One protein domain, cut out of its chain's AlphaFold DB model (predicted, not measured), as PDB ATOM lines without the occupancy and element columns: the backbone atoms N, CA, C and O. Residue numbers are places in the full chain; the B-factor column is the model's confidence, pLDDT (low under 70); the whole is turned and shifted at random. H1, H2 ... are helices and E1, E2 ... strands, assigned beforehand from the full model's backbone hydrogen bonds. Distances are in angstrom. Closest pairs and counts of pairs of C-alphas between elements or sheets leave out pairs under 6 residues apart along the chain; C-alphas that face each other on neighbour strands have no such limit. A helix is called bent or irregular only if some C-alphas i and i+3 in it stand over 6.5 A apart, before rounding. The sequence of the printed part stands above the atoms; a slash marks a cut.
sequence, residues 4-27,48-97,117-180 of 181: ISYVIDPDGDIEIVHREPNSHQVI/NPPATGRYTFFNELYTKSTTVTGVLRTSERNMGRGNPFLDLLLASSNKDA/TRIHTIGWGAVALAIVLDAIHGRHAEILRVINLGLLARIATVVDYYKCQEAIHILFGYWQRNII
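Overview. This is residues 4 to 27, 48 to 97 and 117 to 180 of the 181 residues of an uncharacterized protein of Fusarium oxysporum f. sp. cubense (UniProt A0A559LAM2). A strongly twisted wall of four strands has helix H3 over one face, and the helical hairpin of H4 and H5 packs on H3 away from the sheet. H2 covers the E4 edge of that same face, while H1 packs on H3 and only grazes the sheet. The printed part has 138 residues with five named helices and four named strands, in the order E1 E2 H1 E3 H2 E4 H3 H4 H5; the mixed sheet runs E3 E1 E2 E4. The class is mixed, helices and strands; the whole is compact, with a radius of gyration of the C-alphas of 14.3 A, and spans 39 by 36 by 29 A.

Arrangement. Start at E1, residues 4 to 9, an antiparallel hairpin with E2, residues 14 to 19; N 6 and O 16 are within hydrogen-bond range at 2.9 A. E3, residues 69 to 72, is parallel to E1, with N 5 and O 70 at 3.2 A. E4, residues 117 to 122, is parallel to E2, with N 17 and O 119 at 2.8 A. H3, residues 126 to 136, makes two layers with the sheet, a helix on one face: it runs along the strands over E2, at a height over the sheet of 9.4 A. H2, residues 84 to 96, is on the same face; its closest C-alphas with E4 are Ser 93 and His 120, 5.3 A. H1, residues 53 to 62, touches H3 at a shallow tilt of 28 degrees, closest C-alphas Phe 58 and Val 127, 6.4 A. H4, residues 149 to 162, touches H3 at a steep tilt of 58 degrees, closest C-alphas Ala 128 and Ile 155, 4.8 A. H5, residues 165 to 179, forms a helical hairpin with H4, closest C-alphas Val 159 and Gln 165, 5.8 A. Every O i to N i+4 pair is within hydrogen-bond range in H3 and H4, against 7 of 9 in H2, 6 of 11 in H5 and 0 of 6 in H1, which has 6 of 7 O i to N i+3 pairs.

Along the chain. Find C-alpha 4 at (2.688, 2.284, 102.034), where E1 begins; E1 runs 15.7 A, E2 15.9 A, E3 9.8 A and E4 16.5 A. H1 measures 16.1 A, H2 19.9 A, H3 15.6 A, H4 19.9 A and H5 18.9 A. H1 and H5 are irregular: C-alphas 54 and 57 are 7.0 A apart, 167 and 170 7.7 A. H5 ends at C-alpha 179, (2.739, 3.540, 73.215).

Size, cuts and confidence. The two C-alphas farthest apart, Ala 97 and Ile 180, are 42.1 A apart. Look for two cuts: C-alphas 27 and 48 are 11.3 A apart, C-alphas 97 and 117 15.0 A. The links E3 to H2 and H3 to H4 are long. Mean pLDDT of the printed part is 72.2, with residues 61 to 97 among those under 70.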
ATOM      1  N   ILE A   4       2.885   0.869 102.344       71.25
ATOM      2  CA  ILE A   4       2.688   2.284 102.034       71.25
ATOM      3  C   ILE A   4       1.255   2.660 102.357       71.25
ATOM      4  O   ILE A   4       0.349   1.842 102.170       71.25
ATOM      5  N   SER A   5       1.041   3.886 102.822       70.44
ATOM      6  CA  SER A   5      -0.307   4.432 102.867       70.44
ATOM      7  C   SER A   5      -0.470   5.619 101.935       70.44
ATOM      8  O   SER A   5       0.438   6.434 101.755       70.44
ATOM      9  N   TYR A   6      -1.633   5.647 101.293       70.38
ATOM     10  CA  TYR A   6      -2.026   6.644 100.318       70.38
ATOM     11  C   TYR A   6      -3.342   7.261 100.779       70.38
ATOM     12  O   TYR A   6      -4.367   6.575 100.856       70.38
ATOM     13  N   VAL A   7      -3.298   8.545 101.136       67.81
ATOM     14  CA  VAL A   7      -4.499   9.321 101.453       67.81
ATOM     15  C   VAL A   7      -5.105   9.827 100.159       67.81
ATOM     16  O   VAL A   7      -4.459  10.523  99.379       67.81
ATOM     17  N   ILE A   8      -6.356   9.452  99.938       66.50
ATOM     18  CA  ILE A   8      -7.019   9.643  98.651       66.50
ATOM     19  C   ILE A   8      -8.047  10.755  98.733       66.50
ATOM     20  O   ILE A   8      -8.131  11.563  97.808       66.50
ATOM     21  N   ASP A   9      -8.777  10.789  99.844       65.31
ATOM     22  CA  ASP A   9      -9.622  11.894 100.246       65.31
ATOM     23  C   ASP A   9      -9.115  12.393 101.611       65.31
ATOM     24  O   ASP A   9      -9.234  11.688 102.611       65.31
ATOM     25  N   PRO A  10      -8.458  13.551 101.648       59.12
ATOM     26  CA  PRO A  10      -7.860  14.101 102.858       59.12
ATOM     27  C   PRO A  10      -8.823  14.866 103.753       59.12
ATOM     28  O   PRO A  10      -8.505  15.064 104.926       59.12
ATOM     29  N   ASP A  11      -9.950  15.309 103.197       59.16
ATOM     30  CA  ASP A  11     -11.084  15.807 103.975       59.16
ATOM     31  C   ASP A  11     -12.029  14.649 104.343       59.16
ATOM     32  O   ASP A  11     -12.826  14.750 105.278       59.16
ATOM     33  N   GLY A  12     -11.916  13.540 103.611       60.31
ATOM     34  CA  GLY A  12     -12.561  12.274 103.896       60.31
ATOM     35  C   GLY A  12     -11.872  11.466 104.986       60.31
ATOM     36  O   GLY A  12     -10.756  11.711 105.443       60.31
ATOM     37  N   ASP A  13     -12.577  10.431 105.399       66.12
ATOM     38  CA  ASP A  13     -12.170   9.484 106.416       66.12
ATOM     39  C   ASP A  13     -11.530   8.237 105.791       66.12
ATOM     40  O   ASP A  13     -11.631   7.172 106.374       66.12
ATOM     41  N   ILE A  14     -10.881   8.306 104.619       64.56
ATOM     42  CA  ILE A  14     -10.422   7.097 103.904       64.56
ATOM     43  C   ILE A  14      -8.904   7.087 103.693       64.56
ATOM     44  O   ILE A  14      -8.333   7.915 102.983       64.56
ATOM     45  N   GLU A  15      -8.246   6.074 104.261       71.88
ATOM     46  CA  GLU A  15      -6.820   5.793 104.073       71.88
ATOM     47  C   GLU A  15      -6.654   4.431 103.390       71.88
ATOM     48  O   GLU A  15      -7.076   3.412 103.939       71.88
ATOM     49  N   ILE A  16      -5.993   4.368 102.227       76.00
ATOM     50  CA  ILE A  16      -5.572   3.071 101.682       76.00
ATOM     51  C   ILE A  16      -4.226   2.694 102.267       76.00
ATOM     52  O   ILE A  16      -3.259   3.444 102.174       76.00
ATOM     53  N   VAL A  17      -4.157   1.487 102.821       78.31
ATOM     54  CA  VAL A  17      -2.920   0.868 103.284       78.31
ATOM     55  C   VAL A  17      -2.601  -0.312 102.387       78.31
ATOM     56  O   VAL A  17      -3.204  -1.382 102.484       78.31
ATOM     57  N   HIS A  18      -1.611  -0.104 101.531       76.25
ATOM     58  CA  HIS A  18      -1.162  -1.069 100.547       76.25
ATOM     59  C   HIS A  18       0.023  -1.859 101.099       76.25
ATOM     60  O   HIS A  18       1.121  -1.344 101.329       76.25
ATOM     61  N   ARG A  19      -0.246  -3.131 101.372       76.44
ATOM     62  CA  ARG A  19       0.684  -4.109 101.924       76.44
ATOM     63  C   ARG A  19       1.381  -4.854 100.787       76.44
ATOM     64  O   ARG A  19       0.763  -5.160  99.773       76.44
ATOM     65  N   GLU A  20       2.663  -5.156 100.961       75.50
ATOM     66  CA  GLU A  20       3.478  -5.862  99.953       75.50
ATOM     67  C   GLU A  20       3.380  -5.250  98.544       75.50
ATOM     68  O   GLU A  20       3.082  -5.951  97.578       75.50
ATOM     69  N   PRO A  21       3.593  -3.933  98.393       71.62
ATOM     70  CA  PRO A  21       3.463  -3.301  97.091       71.62
ATOM     71  C   PRO A  21       4.401  -3.945  96.066       71.62
ATOM     72  O   PRO A  21       5.575  -4.201  96.347       71.62
ATOM     73  N   ASN A  22       3.880  -4.130  94.854       75.75
ATOM     74  CA  ASN A  22       4.540  -4.746  93.707       75.75
ATOM     75  C   ASN A  22       4.870  -6.248  93.873       75.75
ATOM     76  O   ASN A  22       5.733  -6.741  93.148       75.75
ATOM     77  N   SER A  23       4.219  -6.985  94.789       73.88
ATOM     78  CA  SER A  23       4.401  -8.446  94.883       73.88
ATOM     79  C   SER A  23       3.653  -9.225  93.790       73.88
ATOM     80  O   SER A  23       4.121 -10.281  93.368       73.88
ATOM     81  N   HIS A  24       2.549  -8.689  93.255       76.50
ATOM     82  CA  HIS A  24       1.901  -9.210  92.051       76.50
ATOM     83  C   HIS A  24       2.709  -8.786  90.817       76.50
ATOM     84  O   HIS A  24       2.621  -7.642  90.359       76.50
ATOM     85  N   GLN A  25       3.502  -9.707  90.270       68.12
ATOM     86  CA  GLN A  25       4.198  -9.492  89.004       68.12
ATOM     87  C   GLN A  25       3.207  -9.634  87.844       68.12
ATOM     88  O   GLN A  25       2.761 -10.730  87.518       68.12
ATOM     89  N   VAL A  26       2.852  -8.506  87.231       70.44
ATOM     90  CA  VAL A  26       2.085  -8.462  85.980       70.44
ATOM     91  C   VAL A  26       3.074  -8.179  84.857       70.44
ATOM     92  O   VAL A  26       3.552  -7.051  84.736       70.44
ATOM     93  N   ILE A  27       3.380  -9.204  84.063       72.62
ATOM     94  CA  ILE A  27       4.290  -9.115  82.919       72.62
ATOM     95  C   ILE A  27       3.452  -9.270  81.641       72.62
ATOM     96  O   ILE A  27       2.805 -10.310  81.467       72.62
ATOM     97  N   ASN A  48       8.740  -0.234  85.580       73.44
ATOM     98  CA  ASN A  48       8.218   1.127  85.571       73.44
ATOM     99  C   ASN A  48       9.393   2.104  85.447       73.44
ATOM    100  O   ASN A  48      10.342   1.989  86.230       73.44
ATOM    101  N   PRO A  49       9.329   3.099  84.545       71.06
ATOM    102  CA  PRO A  49      10.266   4.206  84.616       71.06
ATOM    103  C   PRO A  49      10.119   4.900  85.979       71.06
ATOM    104  O   PRO A  49       9.052   4.796  86.603       71.06
ATOM    105  N   PRO A  50      11.146   5.639  86.437       76.38
ATOM    106  CA  PRO A  50      11.020   6.468  87.624       76.38
ATOM    107  C   PRO A  50       9.751   7.314  87.531       76.38
ATOM    108  O   PRO A  50       9.545   8.073  86.582       76.38
ATOM    109  N   ALA A  51       8.878   7.144  88.512       79.38
ATOM    110  CA  ALA A  51       7.650   7.887  88.633       79.38
ATOM    111  C   ALA A  51       7.970   9.382  88.766       79.38
ATOM    112  O   ALA A  51       8.943   9.766  89.421       79.38
ATOM    113  N   THR A  52       7.158  10.229  88.135       79.81
ATOM    114  CA  THR A  52       7.332  11.688  88.116       79.81
ATOM    115  C   THR A  52       6.164  12.393  88.812       79.81
ATOM    116  O   THR A  52       5.153  11.772  89.157       79.81
ATOM    117  N   GLY A  53       6.320  13.692  89.093       81.25
ATOM    118  CA  GLY A  53       5.311  14.484  89.806       81.25
ATOM    119  C   GLY A  53       4.988  13.916  91.193       81.25
ATOM    120  O   GLY A  53       5.891  13.524  91.937       81.25
ATOM    121  N   ARG A  54       3.693  13.826  91.524       79.06
ATOM    122  CA  ARG A  54       3.204  13.303  92.816       79.06
ATOM    123  C   ARG A  54       3.512  11.821  93.054       79.06
ATOM    124  O   ARG A  54       3.486  11.368  94.192       79.06
ATOM    125  N   TYR A  55       3.837  11.071  92.001       83.88
ATOM    126  CA  TYR A  55       4.145   9.645  92.098       83.88
ATOM    127  C   TYR A  55       5.623   9.364  92.412       83.88
ATOM    128  O   TYR A  55       5.968   8.217  92.684       83.88
ATOM    129  N   THR A  56       6.499  10.379  92.408       81.44
ATOM    130  CA  THR A  56       7.948  10.239  92.689       81.44
ATOM    131  C   THR A  56       8.248   9.512  93.997       81.44
ATOM    132  O   THR A  56       9.224   8.772  94.068       81.44
ATOM    133  N   PHE A  57       7.385   9.653  95.003       76.06
ATOM    134  CA  PHE A  57       7.495   8.947  96.279       76.06
ATOM    135  C   PHE A  57       7.549   7.417  96.118       76.06
ATOM    136  O   PHE A  57       8.274   6.731  96.834       76.06
ATOM    137  N   PHE A  58       6.846   6.858  95.129       79.19
ATOM    138  CA  PHE A  58       6.871   5.417  94.876       79.19
ATOM    139  C   PHE A  58       8.217   4.929  94.316       79.19
ATOM    140  O   PHE A  58       8.456   3.722  94.322       79.19
ATOM    141  N   ASN A  59       9.121   5.821  93.886       79.81
ATOM    142  CA  ASN A  59      10.468   5.445  93.437       79.81
ATOM    143  C   ASN A  59      11.270   4.749  94.539       79.81
ATOM    144  O   ASN A  59      12.019   3.815  94.255       79.81
ATOM    145  N   GLU A  60      11.034   5.123  95.798       74.88
ATOM    146  CA  GLU A  60      11.656   4.489  96.963       74.88
ATOM    147  C   GLU A  60      11.290   2.999  97.095       74.88
ATOM    148  O   GLU A  60      12.027   2.206  97.686       74.88
ATOM    149  N   LEU A  61      10.161   2.577  96.512       69.06
ATOM    150  CA  LEU A  61       9.756   1.171  96.507       69.06
ATOM    151  C   LEU A  61      10.593   0.325  95.551       69.06
ATOM    152  O   LEU A  61      10.780  -0.867  95.823       69.06
ATOM    153  N   TYR A  62      11.099   0.938  94.479       63.44
ATOM    154  CA  TYR A  62      11.907   0.296  93.444       63.44
ATOM    155  C   TYR A  62      13.406   0.321  93.777       63.44
ATOM    156  O   TYR A  62      14.139  -0.583  93.374       63.44
ATOM    157  N   THR A  63      13.873   1.278  94.586       60.12
ATOM    158  CA  THR A  63      15.239   1.253  95.125       60.12
ATOM    159  C   THR A  63      15.368   0.137  96.167       60.12
ATOM    160  O   THR A  63      14.745   0.160  97.233       60.12
ATOM    161  N   LYS A  64      16.143  -0.909  95.850       54.78
ATOM    162  CA  LYS A  64      16.402  -2.031  96.765       54.78
ATOM    163  C   LYS A  64      17.036  -1.518  98.069       54.78
ATOM    164  O   LYS A  64      18.019  -0.793  98.037       54.78
ATOM    165  N   SER A  65      16.492  -2.006  99.189       44.44
ATOM    166  CA  SER A  65      16.900  -1.777 100.586       44.44
ATOM    167  C   SER A  65      16.427  -0.474 101.240       44.44
ATOM    168  O   SER A  65      17.205   0.457 101.383       44.44
ATOM    169  N   THR A  66      15.184  -0.455 101.737       41.19
ATOM    170  CA  THR A  66      14.821   0.069 103.075       41.19
ATOM    171  C   THR A  66      13.389  -0.367 103.416       41.19
ATOM    172  O   THR A  66      12.520  -0.463 102.544       41.19
ATOM    173  N   THR A  67      13.142  -0.689 104.687       42.69
ATOM    174  CA  THR A  67      11.800  -0.878 105.252       42.69
ATOM    175  C   THR A  67      11.112   0.486 105.319       42.69
ATOM    176  O   THR A  67      11.157   1.158 106.342       42.69
ATOM    177  N   VAL A  68      10.520   0.932 104.213       47.06
ATOM    178  CA  VAL A  68       9.754   2.182 104.180       47.06
ATOM    179  C   VAL A  68       8.374   1.910 104.779       47.06
ATOM    180  O   VAL A  68       7.595   1.133 104.230       47.06
ATOM    181  N   THR A  69       8.107   2.510 105.940       46.97
ATOM    182  CA  THR A  69       6.757   2.743 106.473       46.97
ATOM    183  C   THR A  69       6.488   4.228 106.265       46.97
ATOM    184  O   THR A  69       6.761   5.042 107.141       46.97
ATOM    185  N   GLY A  70       6.082   4.597 105.053       44.12
ATOM    186  CA  GLY A  70       5.789   5.981 104.692       44.12
ATOM    187  C   GLY A  70       4.284   6.174 104.565       44.12
ATOM    188  O   GLY A  70       3.624   5.439 103.829       44.12
ATOM    189  N   VAL A  71       3.753   7.141 105.311       44.19
ATOM    190  CA  VAL A  71       2.355   7.578 105.246       44.19
ATOM    191  C   VAL A  71       2.322   8.857 104.419       44.19
ATOM    192  O   VAL A  71       2.802   9.891 104.887       44.19
ATOM    193  N   LEU A  72       1.783   8.810 103.199       43.78
ATOM    194  CA  LEU A  72       1.605  10.010 102.384       43.78
ATOM    195  C   LEU A  72       0.222  10.609 102.656       43.78
ATOM    196  O   LEU A  72      -0.796  10.080 102.210       43.78
ATOM    197  N   ARG A  73       0.199  11.737 103.378       39.97
ATOM    198  CA  ARG A  73      -0.986  12.586 103.541       39.97
ATOM    199  C   ARG A  73      -0.957  13.694 102.496       39.97
ATOM    200  O   ARG A  73      -0.148  14.609 102.605       39.97
ATOM    201  N   THR A  74      -1.825  13.627 101.497       36.97
ATOM    202  CA  THR A  74      -1.984  14.692 100.495       36.97
ATOM    203  C   THR A  74      -3.354  15.318 100.648       36.97
ATOM    204  O   THR A  74      -4.324  14.584 100.523       36.97
ATOM    205  N   SER A  75      -3.412  16.628 100.938       33.38
ATOM    206  CA  SER A  75      -4.633  17.405 101.205       33.38
ATOM    207  C   SER A  75      -5.122  18.191  99.992       33.38
ATOM    208  O   SER A  75      -4.513  19.208  99.698       33.38
ATOM    209  N   GLU A  76      -6.201  17.755  99.326       41.50
ATOM    210  CA  GLU A  76      -6.979  18.490  98.326       41.50
ATOM    211  C   GLU A  76      -8.447  18.019  98.263       41.50
ATOM    212  O   GLU A  76      -8.750  16.832  98.389       41.50
ATOM    213  N   ARG A  77      -9.340  18.992  98.040       37.66
ATOM    214  CA  ARG A  77     -10.806  18.890  98.078       37.66
ATOM    215  C   ARG A  77     -11.358  18.162  96.853       37.66
ATOM    216  O   ARG A  77     -11.170  18.665  95.749       37.66
ATOM    217  N   ASN A  78     -12.079  17.054  97.057       41.47
ATOM    218  CA  ASN A  78     -13.318  16.684  96.346       41.47
ATOM    219  C   ASN A  78     -13.700  15.218  96.625       41.47
ATOM    220  O   ASN A  78     -13.172  14.320  95.973       41.47
ATOM    221  N   MET A  79     -14.710  14.975  97.469       45.59
ATOM    222  CA  MET A  79     -15.554  13.790  97.293       45.59
ATOM    223  C   MET A  79     -16.960  13.943  97.878       45.59
ATOM    224  O   MET A  79     -17.171  14.520  98.941       45.59
ATOM    225  N   GLY A  80     -17.933  13.399  97.146       40.97
ATOM    226  CA  GLY A  80     -19.285  13.123  97.619       40.97
ATOM    227  C   GLY A  80     -19.457  11.624  97.884       40.97
ATOM    228  O   GLY A  80     -18.940  10.782  97.152       40.97
ATOM    229  N   ARG A  81     -20.193  11.299  98.946       39.47
ATOM    230  CA  ARG A  81     -20.521   9.944  99.413       39.47
ATOM    231  C   ARG A  81     -21.310   9.165  98.338       39.47
ATOM    232  O   ARG A  81     -22.353   9.651  97.911       39.47
ATOM    233  N   GLY A  82     -20.853   7.966  97.936       49.78
ATOM    234  CA  GLY A  82     -21.620   7.050  97.060       49.78
ATOM    235  C   GLY A  82     -20.892   6.412  95.864       49.78
ATOM    236  O   GLY A  82     -21.546   6.066  94.885       49.78
ATOM    237  N   ASN A  83     -19.561   6.275  95.891       57.62
ATOM    238  CA  ASN A  83     -18.816   5.694  94.770       57.62
ATOM    239  C   ASN A  83     -18.772   4.147  94.850       57.62
ATOM    240  O   ASN A  83     -18.199   3.635  95.815       57.62
ATOM    241  N   PRO A  84     -19.274   3.396  93.844       58.91
ATOM    242  CA  PRO A  84     -19.267   1.924  93.837       58.91
ATOM    243  C   PRO A  84     -17.860   1.316  93.929       58.91
ATOM    244  O   PRO A  84     -17.693   0.183  94.381       58.91
ATOM    245  N   PHE A  85     -16.829   2.072  93.548       62.25
ATOM    246  CA  PHE A  85     -15.444   1.660  93.734       62.25
ATOM    247  C   PHE A  85     -15.073   1.509  95.214       62.25
ATOM    248  O   PHE A  85     -14.384   0.557  95.572       62.25
ATOM    249  N   LEU A  86     -15.540   2.414  96.085       64.00
ATOM    250  CA  LEU A  86     -15.276   2.326  97.523       64.00
ATOM    251  C   LEU A  86     -15.945   1.093  98.126       64.00
ATOM    252  O   LEU A  86     -15.312   0.393  98.911       64.00
ATOM    253  N   ASP A  87     -17.167   0.774  97.699       65.69
ATOM    254  CA  ASP A  87     -17.873  -0.434  98.136       65.69
ATOM    255  C   ASP A  87     -17.116  -1.701  97.727       65.69
ATOM    256  O   ASP A  87     -16.960  -2.623  98.528       65.69
ATOM    257  N   LEU A  88     -16.580  -1.740  96.503       62.50
ATOM    258  CA  LEU A  88     -15.802  -2.880  96.022       62.50
ATOM    259  C   LEU A  88     -14.443  -2.995  96.724       62.50
ATOM    260  O   LEU A  88     -14.000  -4.100  97.045       62.50
ATOM    261  N   LEU A  89     -13.792  -1.866  96.999       66.75
ATOM    262  CA  LEU A  89     -12.529  -1.812  97.725       66.75
ATOM    263  C   LEU A  89     -12.714  -2.278  99.183       66.75
ATOM    264  O   LEU A  89     -11.934  -3.092  99.679       66.75
ATOM    265  N   LEU A  90     -13.794  -1.840  99.842       65.75
ATOM    266  CA  LEU A  90     -14.202  -2.294 101.175       65.75
ATOM    267  C   LEU A  90     -14.556  -3.785 101.179       65.75
ATOM    268  O   LEU A  90     -14.071  -4.536 102.025       65.75
ATOM    269  N   ALA A  91     -15.342  -4.246 100.204       62.62
ATOM    270  CA  ALA A  91     -15.694  -5.655 100.061       62.62
ATOM    271  C   ALA A  91     -14.460  -6.536  99.814       62.62
ATOM    272  O   ALA A  91     -14.395  -7.653 100.322       62.62
ATOM    273  N   SER A  92     -13.470  -6.044  99.066       56.69
ATOM    274  CA  SER A  92     -12.195  -6.735  98.854       56.69
ATOM    275  C   SER A  92     -11.369  -6.820 100.138       56.69
ATOM    276  O   SER A  92     -10.773  -7.862 100.386       56.69
ATOM    277  N   SER A  93     -11.355  -5.769 100.964       56.59
ATOM    278  CA  SER A  93     -10.625  -5.758 102.241       56.59
ATOM    279  C   SER A  93     -11.230  -6.712 103.280       56.59
ATOM    280  O   SER A  93     -10.510  -7.223 104.133       56.59
ATOM    281  N   ASN A  94     -12.540  -6.964 103.220       51.94
ATOM    282  CA  ASN A  94     -13.242  -7.817 104.186       51.94
ATOM    283  C   ASN A  94     -13.122  -9.321 103.887       51.94
ATOM    284  O   ASN A  94     -13.475 -10.139 104.734       51.94
ATOM    285  N   LYS A  95     -12.614  -9.709 102.710       48.41
ATOM    286  CA  LYS A  95     -12.451 -11.126 102.332       48.41
ATOM    287  C   LYS A  95     -11.341 -11.838 103.113       48.41
ATOM    288  O   LYS A  95     -11.432 -13.047 103.299       48.41
ATOM    289  N   ASP A  96     -10.384 -11.088 103.657       41.94
ATOM    290  CA  ASP A  96      -9.302 -11.627 104.493       41.94
ATOM    291  C   ASP A  96      -9.644 -11.628 105.997       41.94
ATOM    292  O   ASP A  96      -8.848 -12.067 106.826       41.94
ATOM    293  N   ALA A  97     -10.843 -11.162 106.369       39.19
ATOM    294  CA  ALA A  97     -11.326 -11.100 107.747       39.19
ATOM    295  C   ALA A  97     -12.451 -12.118 108.006       39.19
ATOM    296  O   ALA A  97     -13.483 -11.797 108.588       39.19
ATOM    297  N   THR A 117     -11.644   5.139 108.003       65.56
ATOM    298  CA  THR A 117     -11.900   3.918 107.258       65.56
ATOM    299  C   THR A 117     -10.629   3.544 106.502       65.56
ATOM    300  O   THR A 117     -10.299   4.069 105.437       65.56
ATOM    301  N   ARG A 118      -9.869   2.628 107.100       70.00
ATOM    302  CA  ARG A 118      -8.632   2.120 106.524       70.00
ATOM    303  C   ARG A 118      -8.936   0.931 105.630       70.00
ATOM    304  O   ARG A 118      -9.437  -0.084 106.106       70.00
ATOM    305  N   ILE A 119      -8.595   1.042 104.354       70.69
ATOM    306  CA  ILE A 119      -8.848  -0.010 103.373       70.69
ATOM    307  C   ILE A 119      -7.528  -0.680 103.021       70.69
ATOM    308  O   ILE A 119      -6.562  -0.020 102.636       70.69
ATOM    309  N   HIS A 120      -7.469  -1.998 103.190       76.31
ATOM    310  CA  HIS A 120      -6.260  -2.761 102.929       76.31
ATOM    311  C   HIS A 120      -6.277  -3.355 101.527       76.31
ATOM    312  O   HIS A 120      -7.244  -3.989 101.113       76.31
ATOM    313  N   THR A 121      -5.172  -3.181 100.813       78.06
ATOM    314  CA  THR A 121      -4.914  -3.868  99.546       78.06
ATOM    315  C   THR A 121      -3.551  -4.546  99.619       78.06
ATOM    316  O   THR A 121      -2.672  -4.097 100.358       78.06
ATOM    317  N   ILE A 122      -3.368  -5.651  98.896       78.44
ATOM    318  CA  ILE A 122      -2.131  -6.442  98.922       78.44
ATOM    319  C   ILE A 122      -1.604  -6.601  97.495       78.44
ATOM    320  O   ILE A 122      -2.377  -6.796  96.560       78.44
ATOM    321  N   GLY A 123      -0.291  -6.486  97.316       77.69
ATOM    322  CA  GLY A 123       0.405  -7.010  96.139       77.69
ATOM    323  C   GLY A 123       0.356  -6.179  94.863       77.69
ATOM    324  O   GLY A 123       1.254  -6.296  94.034       77.69
ATOM    325  N   TRP A 124      -0.618  -5.283  94.709       84.94
ATOM    326  CA  TRP A 124      -0.753  -4.444  93.511       84.94
ATOM    327  C   TRP A 124       0.501  -3.631  93.163       84.94
ATOM    328  O   TRP A 124       1.333  -3.339  94.021       84.94
ATOM    329  N   GLY A 125       0.625  -3.200  91.906       84.69
ATOM    330  CA  GLY A 125       1.618  -2.194  91.531       84.69
ATOM    331  C   GLY A 125       1.280  -0.853  92.186       84.69
ATOM    332  O   GLY A 125       0.227  -0.295  91.889       84.69
ATOM    333  N   ALA A 126       2.142  -0.331  93.061       84.00
ATOM    334  CA  ALA A 126       1.827   0.850  93.882       84.00
ATOM    335  C   ALA A 126       1.472   2.087  93.042       84.00
ATOM    336  O   ALA A 126       0.447   2.726  93.268       84.00
ATOM    337  N   VAL A 127       2.281   2.367  92.012       87.38
ATOM    338  CA  VAL A 127       2.043   3.472  91.070       87.38
ATOM    339  C   VAL A 127       0.749   3.258  90.283       87.38
ATOM    340  O   VAL A 127      -0.035   4.187  90.119       87.38
ATOM    341  N   ALA A 128       0.496   2.029  89.824       89.88
ATOM    342  CA  ALA A 128      -0.703   1.707  89.055       89.88
ATOM    343  C   ALA A 128      -1.978   1.899  89.887       89.88
ATOM    344  O   ALA A 128      -2.929   2.519  89.418       89.88
ATOM    345  N   LEU A 129      -1.976   1.421  91.136       87.94
ATOM    346  CA  LEU A 129      -3.092   1.608  92.057       87.94
ATOM    347  C   LEU A 129      -3.320   3.098  92.345       87.94
ATOM    348  O   LEU A 129      -4.449   3.563  92.238       87.94
ATOM    349  N   ALA A 130      -2.263   3.865  92.631       86.94
ATOM    350  CA  ALA A 130      -2.367   5.304  92.884       86.94
ATOM    351  C   ALA A 130      -2.959   6.082  91.694       86.94
ATOM    352  O   ALA A 130      -3.813   6.939  91.897       86.94
ATOM    353  N   ILE A 131      -2.568   5.747  90.459       89.88
ATOM    354  CA  ILE A 131      -3.123   6.359  89.243       89.88
ATOM    355  C   ILE A 131      -4.626   6.090  89.120       89.88
ATOM    356  O   ILE A 131      -5.391   7.011  88.840       89.88
ATOM    357  N   VAL A 132      -5.060   4.845  89.335       90.25
ATOM    358  CA  VAL A 132      -6.486   4.483  89.262       90.25
ATOM    359  C   VAL A 132      -7.281   5.234  90.324       90.25
ATOM    360  O   VAL A 132      -8.342   5.778  90.030       90.25
ATOM    361  N   LEU A 133      -6.742   5.329  91.539       86.88
ATOM    362  CA  LEU A 133      -7.358   6.103  92.609       86.88
ATOM    363  C   LEU A 133      -7.462   7.576  92.225       86.88
ATOM    364  O   LEU A 133      -8.548   8.134  92.297       86.88
ATOM    365  N   ASP A 134      -6.394   8.205  91.745       85.81
ATOM    366  CA  ASP A 134      -6.443   9.606  91.319       85.81
ATOM    367  C   ASP A 134      -7.460   9.849  90.199       85.81
ATOM    368  O   ASP A 134      -8.180  10.848  90.239       85.81
ATOM    369  N   ALA A 135      -7.580   8.920  89.248       88.50
ATOM    370  CA  ALA A 135      -8.555   9.006  88.164       88.50
ATOM    371  C   ALA A 135      -9.991   8.990  88.705       88.50
ATOM    372  O   ALA A 135     -10.803   9.857  88.387       88.50
ATOM    373  N   ILE A 136     -10.273   8.060  89.618       84.81
ATOM    374  CA  ILE A 136     -11.575   7.934  90.283       84.81
ATOM    375  C   ILE A 136     -11.922   9.186  91.100       84.81
ATOM    376  O   ILE A 136     -13.090   9.558  91.187       84.81
ATOM    377  N   HIS A 137     -10.918   9.864  91.659       79.88
ATOM    378  CA  HIS A 137     -11.095  11.093  92.441       79.88
ATOM    379  C   HIS A 137     -11.106  12.357  91.577       79.88
ATOM    380  O   HIS A 137     -11.127  13.471  92.097       79.88
ATOM    381  N   GLY A 138     -11.088  12.220  90.251       81.38
ATOM    382  CA  GLY A 138     -11.160  13.361  89.351       81.38
ATOM    383  C   GLY A 138      -9.836  14.103  89.153       81.38
ATOM    384  O   GLY A 138      -9.811  15.062  88.381       81.38
ATOM    385  N   ARG A 139      -8.723  13.649  89.749       81.69
ATOM    386  CA  ARG A 139      -7.390  14.286  89.681       81.69
ATOM    387  C   ARG A 139      -6.652  14.008  88.366       81.69
ATOM    388  O   ARG A 139      -5.448  13.780  88.323       81.69
ATOM    389  N   HIS A 140      -7.374  14.065  87.252       83.19
ATOM    390  CA  HIS A 140      -6.872  13.733  85.918       83.19
ATOM    391  C   HIS A 140      -5.722  14.631  85.449       83.19
ATOM    392  O   HIS A 140      -4.900  14.201  84.643       83.19
ATOM    393  N   ALA A 141      -5.665  15.877  85.931       81.25
ATOM    394  CA  ALA A 141      -4.620  16.832  85.566       81.25
ATOM    395  C   ALA A 141      -3.225  16.406  86.052       81.25
ATOM    396  O   ALA A 141      -2.226  16.783  85.442       81.25
ATOM    397  N   GLU A 142      -3.165  15.607  87.116       80.19
ATOM    398  CA  GLU A 142      -1.928  15.212  87.789       80.19
ATOM    399  C   GLU A 142      -1.447  13.813  87.387       80.19
ATOM    400  O   GLU A 142      -0.341  13.404  87.740       80.19
ATOM    401  N   ILE A 143      -2.266  13.084  86.625       86.88
ATOM    402  CA  ILE A 143      -1.953  11.735  86.164       86.88
ATOM    403  C   ILE A 143      -0.927  11.786  85.030       86.88
ATOM    404  O   ILE A 143      -1.008  12.596  84.101       86.88
ATOM    405  N   LEU A 144       0.035  10.863  85.088       82.69
ATOM    406  CA  LEU A 144       1.086  10.698  84.086       82.69
ATOM    407  C   LEU A 144       0.488  10.501  82.686       82.69
ATOM    408  O   LEU A 144      -0.262   9.559  82.453       82.69
ATOM    409  N   ARG A 145       0.852  11.359  81.727       82.56
ATOM    410  CA  ARG A 145       0.413  11.247  80.318       82.56
ATOM    411  C   ARG A 145       1.291  10.333  79.470       82.56
ATOM    412  O   ARG A 145       0.852   9.871  78.422       82.56
ATOM    413  N   VAL A 146       2.519  10.100  79.916       82.06
ATOM    414  CA  VAL A 146       3.486   9.213  79.272       82.06
ATOM    415  C   VAL A 146       3.754   8.073  80.238       82.06
ATOM    416  O   VAL A 146       4.204   8.305  81.357       82.06
ATOM    417  N   ILE A 147       3.442   6.857  79.807       86.88
ATOM    418  CA  ILE A 147       3.670   5.624  80.558       86.88
ATOM    419  C   ILE A 147       4.220   4.569  79.596       86.88
ATOM    420  O   ILE A 147       3.984   4.661  78.390       86.88
ATOM    421  N   ASN A 148       4.947   3.577  80.108       87.19
ATOM    422  CA  ASN A 148       5.366   2.429  79.306       87.19
ATOM    423  C   ASN A 148       4.306   1.315  79.328       87.19
ATOM    424  O   ASN A 148       3.336   1.357  80.092       87.19
ATOM    425  N   LEU A 149       4.510   0.295  78.494       86.38
ATOM    426  CA  LEU A 149       3.580  -0.825  78.359       86.38
ATOM    427  C   LEU A 149       3.414  -1.623  79.665       86.38
ATOM    428  O   LEU A 149       2.301  -2.028  80.000       86.38
ATOM    429  N   GLY A 150       4.486  -1.785  80.448       86.69
ATOM    430  CA  GLY A 150       4.430  -2.462  81.748       86.69
ATOM    431  C   GLY A 150       3.570  -1.727  82.785       86.69
ATOM    432  O   GLY A 150       2.800  -2.351  83.520       86.69
ATOM    433  N   LEU A 151       3.645  -0.391  82.845       88.19
ATOM    434  CA  LEU A 151       2.755   0.405  83.696       88.19
ATOM    435  C   LEU A 151       1.304   0.328  83.209       88.19
ATOM    436  O   LEU A 151       0.402   0.128  84.024       88.19
ATOM    437  N   LEU A 152       1.077   0.421  81.893       90.25
ATOM    438  CA  LEU A 152      -0.260   0.323  81.306       90.25
ATOM    439  C   LEU A 152      -0.932  -1.019  81.636       90.25
ATOM    440  O   LEU A 152      -2.091  -1.033  82.043       90.25
ATOM    441  N   ALA A 153      -0.213  -2.136  81.525       88.81
ATOM    442  CA  ALA A 153      -0.752  -3.458  81.844       88.81
ATOM    443  C   ALA A 153      -1.114  -3.612  83.331       88.81
ATOM    444  O   ALA A 153      -2.168  -4.158  83.670       88.81
ATOM    445  N   ARG A 154      -0.280  -3.079  84.235       90.00
ATOM    446  CA  ARG A 154      -0.581  -3.043  85.676       90.00
ATOM    447  C   ARG A 154      -1.821  -2.202  85.976       90.00
ATOM    448  O   ARG A 154      -2.662  -2.643  86.755       90.00
ATOM    449  N   ILE A 155      -1.961  -1.036  85.338       91.25
ATOM    450  CA  ILE A 155      -3.170  -0.204  85.441       91.25
ATOM    451  C   ILE A 155      -4.383  -0.990  84.937       91.25
ATOM    452  O   ILE A 155      -5.379  -1.079  85.648       91.25
ATOM    453  N   ALA A 156      -4.285  -1.624  83.766       90.88
ATOM    454  CA  ALA A 156      -5.366  -2.422  83.193       90.88
ATOM    455  C   ALA A 156      -5.796  -3.575  84.115       90.88
ATOM    456  O   ALA A 156      -6.988  -3.830  84.247       90.88
ATOM    457  N   THR A 157      -4.855  -4.220  84.811       90.12
ATOM    458  CA  THR A 157      -5.172  -5.297  85.765       90.12
ATOM    459  C   THR A 157      -5.933  -4.765  86.980       90.12
ATOM    460  O   THR A 157      -6.922  -5.366  87.391       90.12
ATOM    461  N   VAL A 158      -5.516  -3.623  87.541       89.88
ATOM    462  CA  VAL A 158      -6.240  -2.971  88.651       89.88
ATOM    463  C   VAL A 158      -7.653  -2.587  88.204       89.88
ATOM    464  O   VAL A 158      -8.622  -2.845  88.913       89.88
ATOM    465  N   VAL A 159      -7.776  -2.005  87.012       90.62
ATOM    466  CA  VAL A 159      -9.049  -1.540  86.447       90.62
ATOM    467  C   VAL A 159     -10.000  -2.697  86.166       90.62
ATOM    468  O   VAL A 159     -11.181  -2.600  86.492       90.62
ATOM    469  N   ASP A 160      -9.504  -3.793  85.590       89.56
ATOM    470  CA  ASP A 160     -10.317  -4.982  85.341       89.56
ATOM    471  C   ASP A 160     -10.736  -5.661  86.648       89.56
ATOM    472  O   ASP A 160     -11.888  -6.076  86.777       89.56
ATOM    473  N   TYR A 161      -9.847  -5.727  87.644       87.00
ATOM    474  CA  TYR A 161     -10.170  -6.309  88.945       87.00
ATOM    475  C   TYR A 161     -11.256  -5.510  89.674       87.00
ATOM    476  O   TYR A 161     -12.226  -6.090  90.164       87.00
ATOM    477  N   TYR A 162     -11.120  -4.180  89.711       84.38
ATOM    478  CA  TYR A 162     -12.062  -3.293  90.397       84.38
ATOM    479  C   TYR A 162     -13.232  -2.811  89.524       84.38
ATOM    480  O   TYR A 162     -14.045  -2.016  89.992       84.38
ATOM    481  N   LYS A 163     -13.336  -3.281  88.275       85.25
ATOM    482  CA  LYS A 163     -14.421  -2.945  87.335       85.25
ATOM    483  C   LYS A 163     -14.688  -1.431  87.256       85.25
ATOM    484  O   LYS A 163     -15.819  -0.985  87.412       85.25
ATOM    485  N   CYS A 164     -13.621  -0.647  87.072       87.25
ATOM    486  CA  CYS A 164     -13.661   0.822  87.049       87.25
ATOM    487  C   CYS A 164     -13.162   1.425  85.721       87.25
ATOM    488  O   CYS A 164     -12.444   2.427  85.700       87.25
ATOM    489  N   GLN A 165     -13.526   0.805  84.595       89.31
ATOM    490  CA  GLN A 165     -13.071   1.180  83.251       89.31
ATOM    491  C   GLN A 165     -13.410   2.633  82.889       89.31
ATOM    492  O   GLN A 165     -12.617   3.316  82.238       89.31
ATOM    493  N   GLU A 166     -14.562   3.130  83.331       87.19
ATOM    494  CA  GLU A 166     -15.043   4.479  83.044       87.19
ATOM    495  C   GLU A 166     -14.101   5.548  83.605       87.19
ATOM    496  O   GLU A 166     -13.853   6.557  82.945       87.19
ATOM    497  N   ALA A 167     -13.515   5.303  84.783       86.12
ATOM    498  CA  ALA A 167     -12.627   6.254  85.447       86.12
ATOM    499  C   ALA A 167     -11.326   6.493  84.666       86.12
ATOM    500  O   ALA A 167     -10.727   7.558  84.769       86.12
ATOM    501  N   ILE A 168     -10.888   5.522  83.862       89.56
ATOM    502  CA  ILE A 168      -9.624   5.597  83.116       89.56
ATOM    503  C   ILE A 168      -9.806   5.817  81.614       89.56
ATOM    504  O   ILE A 168      -8.814   5.991  80.906       89.56
ATOM    505  N   HIS A 169     -11.043   5.847  81.114       87.06
ATOM    506  CA  HIS A 169     -11.331   5.828  79.677       87.06
ATOM    507  C   HIS A 169     -10.651   6.977  78.914       87.06
ATOM    508  O   HIS A 169     -10.018   6.770  77.876       87.06
ATOM    509  N   ILE A 170     -10.712   8.195  79.461       83.50
ATOM    510  CA  ILE A 170     -10.099   9.382  78.846       83.50
ATOM    511  C   ILE A 170      -8.567   9.266  78.833       83.50
ATOM    512  O   ILE A 170      -7.929   9.612  77.837       83.50
ATOM    513  N   LEU A 171      -7.973   8.767  79.920       86.75
ATOM    514  CA  LEU A 171      -6.521   8.609  80.067       86.75
ATOM    515  C   LEU A 171      -5.980   7.544  79.112       86.75
ATOM    516  O   LEU A 171      -4.956   7.759  78.462       86.75
ATOM    517  N   PHE A 172      -6.719   6.443  78.958       86.81
ATOM    518  CA  PHE A 172      -6.367   5.348  78.061       86.81
ATOM    519  C   PHE A 172      -6.175   5.826  76.618       86.81
ATOM    520  O   PHE A 172      -5.178   5.485  75.983       86.81
ATOM    521  N   GLY A 173      -7.050   6.713  76.129       84.62
ATOM    522  CA  GLY A 173      -6.908   7.302  74.797       84.62
ATOM    523  C   GLY A 173      -5.599   8.083  74.604       84.62
ATOM    524  O   GLY A 173      -5.034   8.073  73.509       84.62
ATOM    525  N   TYR A 174      -5.082   8.745  75.646       84.50
ATOM    526  CA  TYR A 174      -3.775   9.411  75.584       84.50
ATOM    527  C   TYR A 174      -2.620   8.413  75.590       84.50
ATOM    528  O   TYR A 174      -1.687   8.576  74.806       84.50
ATOM    529  N   TRP A 175      -2.669   7.387  76.437       88.81
ATOM    530  CA  TRP A 175      -1.595   6.398  76.535       88.81
ATOM    531  C   TRP A 175      -1.472   5.547  75.276       88.81
ATOM    532  O   TRP A 175      -0.365   5.365  74.773       88.81
ATOM    533  N   GLN A 176      -2.600   5.119  74.702       82.56
ATOM    534  CA  GLN A 176      -2.620   4.316  73.481       82.56
ATOM    535  C   GLN A 176      -1.880   5.011  72.327       82.56
ATOM    536  O   GLN A 176      -1.058   4.388  71.665       82.56
ATOM    537  N   ARG A 177      -2.101   6.321  72.136       81.38
ATOM    538  CA  ARG A 177      -1.430   7.119  71.088       81.38
ATOM    539  C   ARG A 177       0.079   7.286  71.290       81.38
ATOM    540  O   ARG A 177       0.777   7.634  70.343       81.38
ATOM    541  N   ASN A 178       0.566   7.128  72.519       74.25
ATOM    542  CA  ASN A 178       1.979   7.316  72.847       74.25
ATOM    543  C   ASN A 178       2.766   5.998  72.873       74.25
ATOM    544  O   ASN A 178       3.976   6.039  72.686       74.25
ATOM    545  N   ILE A 179       2.100   4.863  73.102       75.19
ATOM    546  CA  ILE A 179       2.739   3.540  73.215       75.19
ATOM    547  C   ILE A 179       2.681   2.767  71.897       75.19
ATOM    548  O   ILE A 179       3.639   2.085  71.555       75.19
ATOM    549  N   ILE A 180       1.575   2.873  71.158       59.22
ATOM    550  CA  ILE A 180       1.406   2.212  69.864       59.22
ATOM    551  C   ILE A 180       1.789   3.234  68.790       59.22
ATOM    552  O   ILE A 180       0.956   4.042  68.373       59.22
TER     553      ILE A 180